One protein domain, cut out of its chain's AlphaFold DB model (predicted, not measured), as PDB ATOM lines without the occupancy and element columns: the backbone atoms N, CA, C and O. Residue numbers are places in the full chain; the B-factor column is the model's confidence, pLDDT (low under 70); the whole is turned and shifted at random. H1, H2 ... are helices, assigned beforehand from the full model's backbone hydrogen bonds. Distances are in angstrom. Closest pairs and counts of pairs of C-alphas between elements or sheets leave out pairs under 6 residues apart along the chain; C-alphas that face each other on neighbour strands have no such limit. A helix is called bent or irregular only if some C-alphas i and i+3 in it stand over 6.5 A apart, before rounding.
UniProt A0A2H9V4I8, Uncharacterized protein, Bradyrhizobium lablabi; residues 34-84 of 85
ATOM      1  N   LYS A  34     191.429 180.353 210.404       98.12
ATOM      2  CA  LYS A  34     191.480 179.864 211.796       98.12
ATOM      3  C   LYS A  34     190.400 178.827 212.088       98.12
ATOM      4  O   LYS A  34     190.674 177.818 212.738       98.12
ATOM      5  N   ASP A  35     189.180 179.068 211.614       98.19
ATOM      6  CA  ASP A  35     188.079 178.119 211.767       98.19
ATOM      7  C   ASP A  35     188.344 176.826 210.970       98.19
ATOM      8  O   ASP A  35     188.149 175.738 211.504       98.19
ATOM      9  N   LEU A  36     188.880 176.908 209.746       98.00
ATOM     10  CA  LEU A  36     189.245 175.729 208.948       98.00
ATOM     11  C   LEU A  36     190.344 174.880 209.597       98.00
ATOM     12  O   LEU A  36     190.221 173.657 209.613       98.00
ATOM     13  N   VAL A  37     191.383 175.504 210.169       97.50
ATOM     14  CA  VAL A  37     192.410 174.787 210.952       97.50
ATOM     15  C   VAL A  37     191.768 174.092 212.151       97.50
ATOM     16  O   VAL A  37     192.053 172.928 212.413       97.50
ATOM     17  N   ARG A  38     190.872 174.782 212.868       96.38
ATOM     18  CA  ARG A  38     190.180 174.229 214.041       96.38
ATOM     19  C   ARG A  38     189.277 173.041 213.701       96.38
ATOM     20  O   ARG A  38     189.135 172.149 214.531       96.38
ATOM     21  N   PHE A  39     188.640 173.056 212.535       95.19
ATOM     22  CA  PHE A  39     187.765 171.978 212.067       95.19
ATOM     23  C   PHE A  39     188.503 170.874 211.306       95.19
ATOM     24  O   PHE A  39     187.860 169.922 210.881       95.19
ATOM     25  N   GLU A  40     189.818 171.010 211.105       94.50
ATOM     26  CA  GLU A  40     190.632 170.103 210.285       94.50
ATOM     27  C   GLU A  40     190.117 169.963 208.834       94.50
ATOM     28  O   GLU A  40     190.415 169.002 208.128       94.50
ATOM     29  N   ALA A  41     189.388 170.972 208.347       94.75
ATOM     30  CA  ALA A  41     188.678 170.956 207.066       94.75
ATOM     31  C   ALA A  41     189.462 171.649 205.933       94.75
ATOM     32  O   ALA A  41     188.882 172.200 205.006       94.75
ATOM     33  N   VAL A  42     190.795 171.685 206.013       92.81
ATOM     34  CA  VAL A  42     191.641 172.417 205.048       92.81
ATOM     35  C   VAL A  42     191.843 171.625 203.747       92.81
ATOM     36  O   VAL A  42     191.977 172.201 202.664       92.81
ATOM     37  N   ASN A  43     191.850 170.293 203.836       92.31
ATOM     38  CA  ASN A  43     192.287 169.417 202.746       92.31
ATOM     39  C   ASN A  43     191.227 169.201 201.660       92.31
ATOM     40  O   ASN A  43     191.591 169.040 200.497       92.31
ATOM     41  N   ASP A  44     189.946 169.260 202.016       94.94
ATOM     42  CA  ASP A  44     188.829 169.070 201.093       94.94
ATOM     43  C   ASP A  44     187.975 170.339 201.005       94.94
ATOM     44  O   ASP A  44     187.571 170.913 202.015       94.94
ATOM     45  N   GLU A  45     187.715 170.793 199.782       95.06
ATOM     46  CA  GLU A  45     186.963 172.025 199.537       95.06
ATOM     47  C   GLU A  45     185.492 171.896 199.955       95.06
ATOM     48  O   GLU A  45     184.923 172.828 200.524       95.06
ATOM     49  N   SER A  46     184.871 170.732 199.737       96.62
ATOM     50  CA  SER A  46     183.470 170.520 200.110       96.62
ATOM     51  C   SER A  46     183.299 170.543 201.626       96.62
ATOM     52  O   SER A  46     182.351 171.147 202.135       96.62
ATOM     53  N   ASP A  47     184.224 169.930 202.360       96.69
ATOM     54  CA  ASP A  47     184.222 169.943 203.820       96.69
ATOM     55  C   ASP A  47     184.576 171.324 204.380       96.69
ATOM     56  O   ASP A  47     183.962 171.749 205.364       96.69
ATOM     57  N   ALA A  48     185.463 172.077 203.721       97.56
ATOM     58  CA  ALA A  48     185.728 173.476 204.049       97.56
ATOM     59  C   ALA A  48     184.450 174.325 203.940       97.56
ATOM     60  O   ALA A  48     184.063 175.002 204.896       97.56
ATOM     61  N   ILE A  49     183.750 174.242 202.803       97.75
ATOM     62  CA  ILE A  49     182.498 174.969 202.548       97.75
ATOM     63  C   ILE A  49     181.437 174.589 203.583       97.75
ATOM     64  O   ILE A  49     180.827 175.473 204.185       97.75
ATOM     65  N   ARG A  50     181.232 173.288 203.837       97.69
ATOM     66  CA  ARG A  50     180.254 172.808 204.832       97.69
ATOM     67  C   ARG A  50     180.576 173.307 206.235       97.69
ATOM     68  O   ARG A  50     179.673 173.764 206.936       97.69
ATOM     69  N   SER A  51     181.844 173.249 206.634       97.81
ATOM     70  CA  SER A  51     182.289 173.669 207.965       97.81
ATOM     71  C   SER A  51     182.111 175.174 208.167       97.81
ATOM     72  O   SER A  51     181.590 175.611 209.194       97.81
ATOM     73  N   LEU A  52     182.463 175.979 207.163       98.12
ATOM     74  CA  LEU A  52     182.284 177.431 207.199       98.12
ATOM     75  C   LEU A  52     180.804 177.830 207.159       98.12
ATOM     76  O   LEU A  52     180.375 178.714 207.901       98.12
ATOM     77  N   PHE A  53     179.993 177.142 206.358       98.06
ATOM     78  CA  PHE A  53     178.552 177.367 206.343       98.06
ATOM     79  C   PHE A  53     177.926 177.036 207.705       98.06
ATOM     80  O   PHE A  53     177.208 177.860 208.271       98.06
ATOM     81  N   GLY A  54     178.278 175.888 208.295       97.56
ATOM     82  CA  GLY A  54     177.843 175.499 209.640       97.56
ATOM     83  C   GLY A  54     178.300 176.466 210.739       97.56
ATOM     84  O   GLY A  54     177.630 176.612 211.760       97.56
ATOM     85  N   ARG A  55     179.407 177.181 210.516       97.19
ATOM     86  CA  ARG A  55     179.932 178.217 211.416       97.19
ATOM     87  C   ARG A  55     179.197 179.562 211.314       97.19
ATOM     88  O   ARG A  55     179.373 180.407 212.201       97.19
ATOM     89  N   GLY A  56     178.363 179.740 210.287       97.25
ATOM     90  CA  GLY A  56     177.513 180.914 210.075       97.25
ATOM     91  C   GLY A  56     178.071 181.953 209.100       97.25
ATOM     92  O   GLY A  56     177.561 183.072 209.066       97.25
ATOM     93  N   TYR A  57     179.106 181.623 208.321       97.50
ATOM     94  CA  TYR A  57     179.571 182.505 207.247       97.50
ATOM     95  C   TYR A  57     178.542 182.564 206.109       97.50
ATOM     96  O   TYR A  57     177.828 181.595 205.841       97.50
ATOM     97  N   SER A  58     178.452 183.712 205.431       97.56
ATOM     98  CA  SER A  58     177.539 183.852 204.298       97.56
ATOM     99  C   SER A  58     178.030 183.018 203.112       97.56
ATOM    100  O   SER A  58     179.232 182.915 202.874       97.56
ATOM    101  N   MET A  59     177.109 182.452 202.328       96.94
ATOM    102  CA  MET A  59     177.497 181.649 201.162       96.94
ATOM    103  C   MET A  59     178.287 182.470 200.129       96.94
ATOM    104  O   MET A  59     179.192 181.946 199.490       96.94
ATOM    105  N   ALA A  60     177.983 183.767 200.001       96.00
ATOM    106  CA  ALA A  60     178.715 184.671 199.119       96.00
ATOM    107  C   ALA A  60     180.176 184.848 199.563       96.00
ATOM    108  O   ALA A  60     181.078 184.753 198.735       96.00
ATOM    109  N   ASP A  61     180.411 185.053 200.862       96.69
ATOM    110  CA  ASP A  61     181.767 185.166 201.405       96.69
ATOM    111  C   ASP A  61     182.528 183.843 201.285       96.69
ATOM    112  O   ASP A  61     183.699 183.849 200.922       96.69
ATOM    113  N   ILE A  62     181.861 182.711 201.544       97.69
ATOM    114  CA  ILE A  62     182.469 181.382 201.426       97.69
ATOM    115  C   ILE A  62     182.946 181.147 199.996       97.69
ATOM    116  O   ILE A  62     184.128 180.912 199.790       97.69
ATOM    117  N   VAL A  63     182.060 181.260 199.004       95.62
ATOM    118  CA  VAL A  63     182.420 181.003 197.599       95.62
ATOM    119  C   VAL A  63     183.512 181.957 197.113       95.62
ATOM    120  O   VAL A  63     184.360 181.563 196.323       95.62
ATOM    121  N   MET A  64     183.512 183.204 197.588       96.12
ATOM    122  CA  MET A  64     184.507 184.191 197.178       96.12
ATOM    123  C   MET A  64     185.883 183.974 197.829       96.12
ATOM    124  O   MET A  64     186.879 184.369 197.233       96.12
ATOM    125  N   LEU A  65     185.946 183.422 199.046       97.62
ATOM    126  CA  LEU A  65     187.150 183.471 199.891       97.62
ATOM    127  C   LEU A  65     187.642 182.107 200.390       97.62
ATOM    128  O   LEU A  65     188.651 182.057 201.094       97.62
ATOM    129  N   VAL A  66     186.949 181.006 200.084       97.44
ATOM    130  CA  VAL A  66     187.300 179.672 200.602       97.44
ATOM    131  C   VAL A  66     188.707 179.244 200.189       97.44
ATOM    132  O   VAL A  66     189.438 178.724 201.029       97.44
ATOM    133  N   ASP A  67     189.123 179.518 198.955       97.69
ATOM    134  CA  ASP A  67     190.459 179.155 198.476       97.69
ATOM    135  C   ASP A  67     191.560 179.935 199.199       97.69
ATOM    136  O   ASP A  67     192.508 179.333 199.710       97.69
ATOM    137  N   ASP A  68     191.392 181.254 199.337       97.75
ATOM    138  CA  ASP A  68     192.317 182.110 200.087       97.75
ATOM    139  C   ASP A  68     192.425 181.647 201.549       97.75
ATOM    140  O   ASP A  68     193.520 181.505 202.099       97.75
ATOM    141  N   ALA A  69     191.286 181.352 202.183       97.75
ATOM    142  CA  ALA A  69     191.238 180.879 203.562       97.75
ATOM    143  C   ALA A  69     191.927 179.517 203.729       97.75
ATOM    144  O   ALA A  69     192.673 179.321 204.691       97.75
ATOM    145  N   ARG A  70     191.726 178.581 202.792       98.00
ATOM    146  CA  ARG A  70     192.401 177.273 202.788       98.00
ATOM    147  C   ARG A  70     193.907 177.422 202.603       98.00
ATOM    148  O   ARG A  70     194.670 176.749 203.295       98.00
ATOM    149  N   GLN A  71     194.347 178.318 201.723       97.38
ATOM    150  CA  GLN A  71     195.767 178.584 201.519       97.38
ATOM    151  C   GLN A  71     196.423 179.152 202.785       97.38
ATOM    152  O   GLN A  71     197.475 178.658 203.197       97.38
ATOM    153  N   VAL A  72     195.800 180.141 203.434       97.88
ATOM    154  CA  VAL A  72     196.301 180.719 204.696       97.88
ATOM    155  C   VAL A  72     196.330 179.669 205.811       97.88
ATOM    156  O   VAL A  72     197.330 179.548 206.516       97.88
ATOM    157  N   ALA A  73     195.278 178.856 205.932       97.31
ATOM    158  CA  ALA A  73     195.222 177.760 206.897       97.31
ATOM    159  C   ALA A  73     196.356 176.742 206.684       97.31
ATOM    160  O   ALA A  73     197.009 176.319 207.639       97.31
ATOM    161  N   MET A  74     196.642 176.382 205.429       97.00
ATOM    162  CA  MET A  74     197.741 175.476 205.093       97.00
ATOM    163  C   MET A  74     199.106 176.077 205.444       97.00
ATOM    164  O   MET A  74     199.957 175.391 206.007       97.00
ATOM    165  N   GLN A  75     199.317 177.365 205.157       95.56
ATOM    166  CA  GLN A  75     200.549 178.064 205.537       95.56
ATOM    167  C   GLN A  75     200.759 178.055 207.053       95.56
ATOM    168  O   GLN A  75     201.879 177.829 207.511       95.56
ATOM    169  N   GLU A  76     199.695 178.245 207.834       94.19
ATOM    170  CA  GLU A  76     199.759 178.167 209.291       94.19
ATOM    171  C   GLU A  76     200.133 176.759 209.778       94.19
ATOM    172  O   GLU A  76     200.992 176.624 210.652       94.19
ATOM    173  N   ILE A  77     199.543 175.708 209.196       94.81
ATOM    174  CA  ILE A  77     199.887 174.313 209.514       94.81
ATOM    175  C   ILE A  77     201.368 174.054 209.221       94.81
ATOM    176  O   ILE A  77     202.094 173.601 210.102       94.81
ATOM    177  N   VAL A  78     201.842 174.403 208.021       94.31
ATOM    178  CA  VAL A  78     203.250 174.214 207.639       94.31
ATOM    179  C   VAL A  78     204.179 174.984 208.574       94.31
ATOM    180  O   VAL A  78     205.160 174.420 209.048       94.31
ATOM    181  N   ALA A  79     203.871 176.244 208.891       93.06
ATOM    182  CA  ALA A  79     204.678 177.038 209.813       93.06
ATOM    183  C   ALA A  79     204.779 176.375 211.195       93.06
ATOM    184  O   ALA A  79     205.865 176.312 211.767       93.06
ATOM    185  N   ARG A  80     203.670 175.834 211.718       92.62
ATOM    186  CA  ARG A  80     203.656 175.095 212.989       92.62
ATOM    187  C   ARG A  80     204.507 173.831 212.934       92.62
ATOM    188  O   ARG A  80     205.226 173.567 213.891       92.62
ATOM    189  N   GLU A  81     204.453 173.075 211.839       92.12
ATOM    190  CA  GLU A  81     205.279 171.874 211.665       92.12
ATOM    191  C   GLU A  81     206.772 172.211 211.550       92.12
ATOM    192  O   GLU A  81     207.592 171.550 212.177       92.12
ATOM    193  N   MET A  82     207.133 173.280 210.833       91.25
ATOM    194  CA  MET A  82     208.531 173.714 210.671       91.25
ATOM    195  C   MET A  82     209.162 174.260 211.961       91.25
ATOM    196  O   MET A  82     210.383 174.341 212.058       91.25
ATOM    197  N   MET A  83     208.350 174.660 212.945       86.94
ATOM    198  CA  MET A  83     208.817 175.111 214.262       86.94
ATOM    199  C   MET A  83     208.989 173.969 215.274       86.94
ATOM    200  O   MET A  83     209.464 174.221 216.383       86.94
ATOM    201  N   LYS A  84     208.590 172.735 214.939       75.62
ATOM    202  CA  LYS A  84     208.846 171.581 215.807       75.62
ATOM    203  C   LYS A  84     210.341 171.213 215.706       75.62
ATOM    204  O   LYS A  84     210.810 171.022 214.585       75.62
TER     205      LYS A  84
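Overview. This is residues 34 to 84 of the 85 residues of an uncharacterized protein of Bradyrhizobium lablabi (UniProt A0A2H9V4I8). One long, kinked helix, H3, makes the longest axis, and two shorter helices, H1 and H2, pack on the same side of it: H2 crosswise by the first part of H3 and the very short H1 farther along. Residues 78 to 84, of which 78 to 82 belong to H3, stick out beyond this small three-helix core. The printed part has 51 residues with three named helices, in the order H1, H2, H3, and no named strand; the class is all helix. The whole is compact, with a radius of gyration of the C-alphas of 11.0 A, and spans 36 by 17 by 15 A, its length made by H3 with its free end.

Along the chain. The longest helix, H3, holds the 24 residues 59 to 82 and measures 33.4 A from first to last C-alpha. It begins with C-alpha 59 at (177.497, 181.649, 201.162) and ends with C-alpha 82 at (208.531, 173.714, 210.671). H3 has a kink of 59 degrees near residue 66, and it is irregular there: C-alphas 64 and 67 are 7.9 A apart. H2, residues 45 to 55, measures 15.1 A. H1, residues 34 to 38, begins with C-alpha 34 at (191.480, 179.864, 211.796).

Arrangement. H3 touches H2 with residues 59 to 70 alone. Their closest C-alphas are those of Ile 49 and Ile 62, 6.5 A apart. The lines of H2 and H3 stand about perpendicular, at 74 degrees, the line of H3 being a rough one. H3 touches H1 with residues 69 to 77 alone, and the closest C-alphas, of Val 37 and Ala 73, are 5.8 A apart. H1 and H2 touch as well, with the closest C-alphas, of Leu 36 and Ala 48, 6.4 A apart. In H1 and H2 every O i to N i+4 pair is within hydrogen-bond range; in H3 18 of 20 are.

Size, cuts and confidence. The C-alphas farthest apart are those of Ala 60 and Lys 84, at 36.8 A, while those of the first and last printed residues, Lys 34 and Lys 84, are 19.7 A apart. The printed part has no cut. The link from H2 to H3, with 3 residues between them, is tight; the link from H1 to H2, with 6 residues, is short. The mean pLDDT of the printed part is 95.7, and no printed residue of this model is under 70.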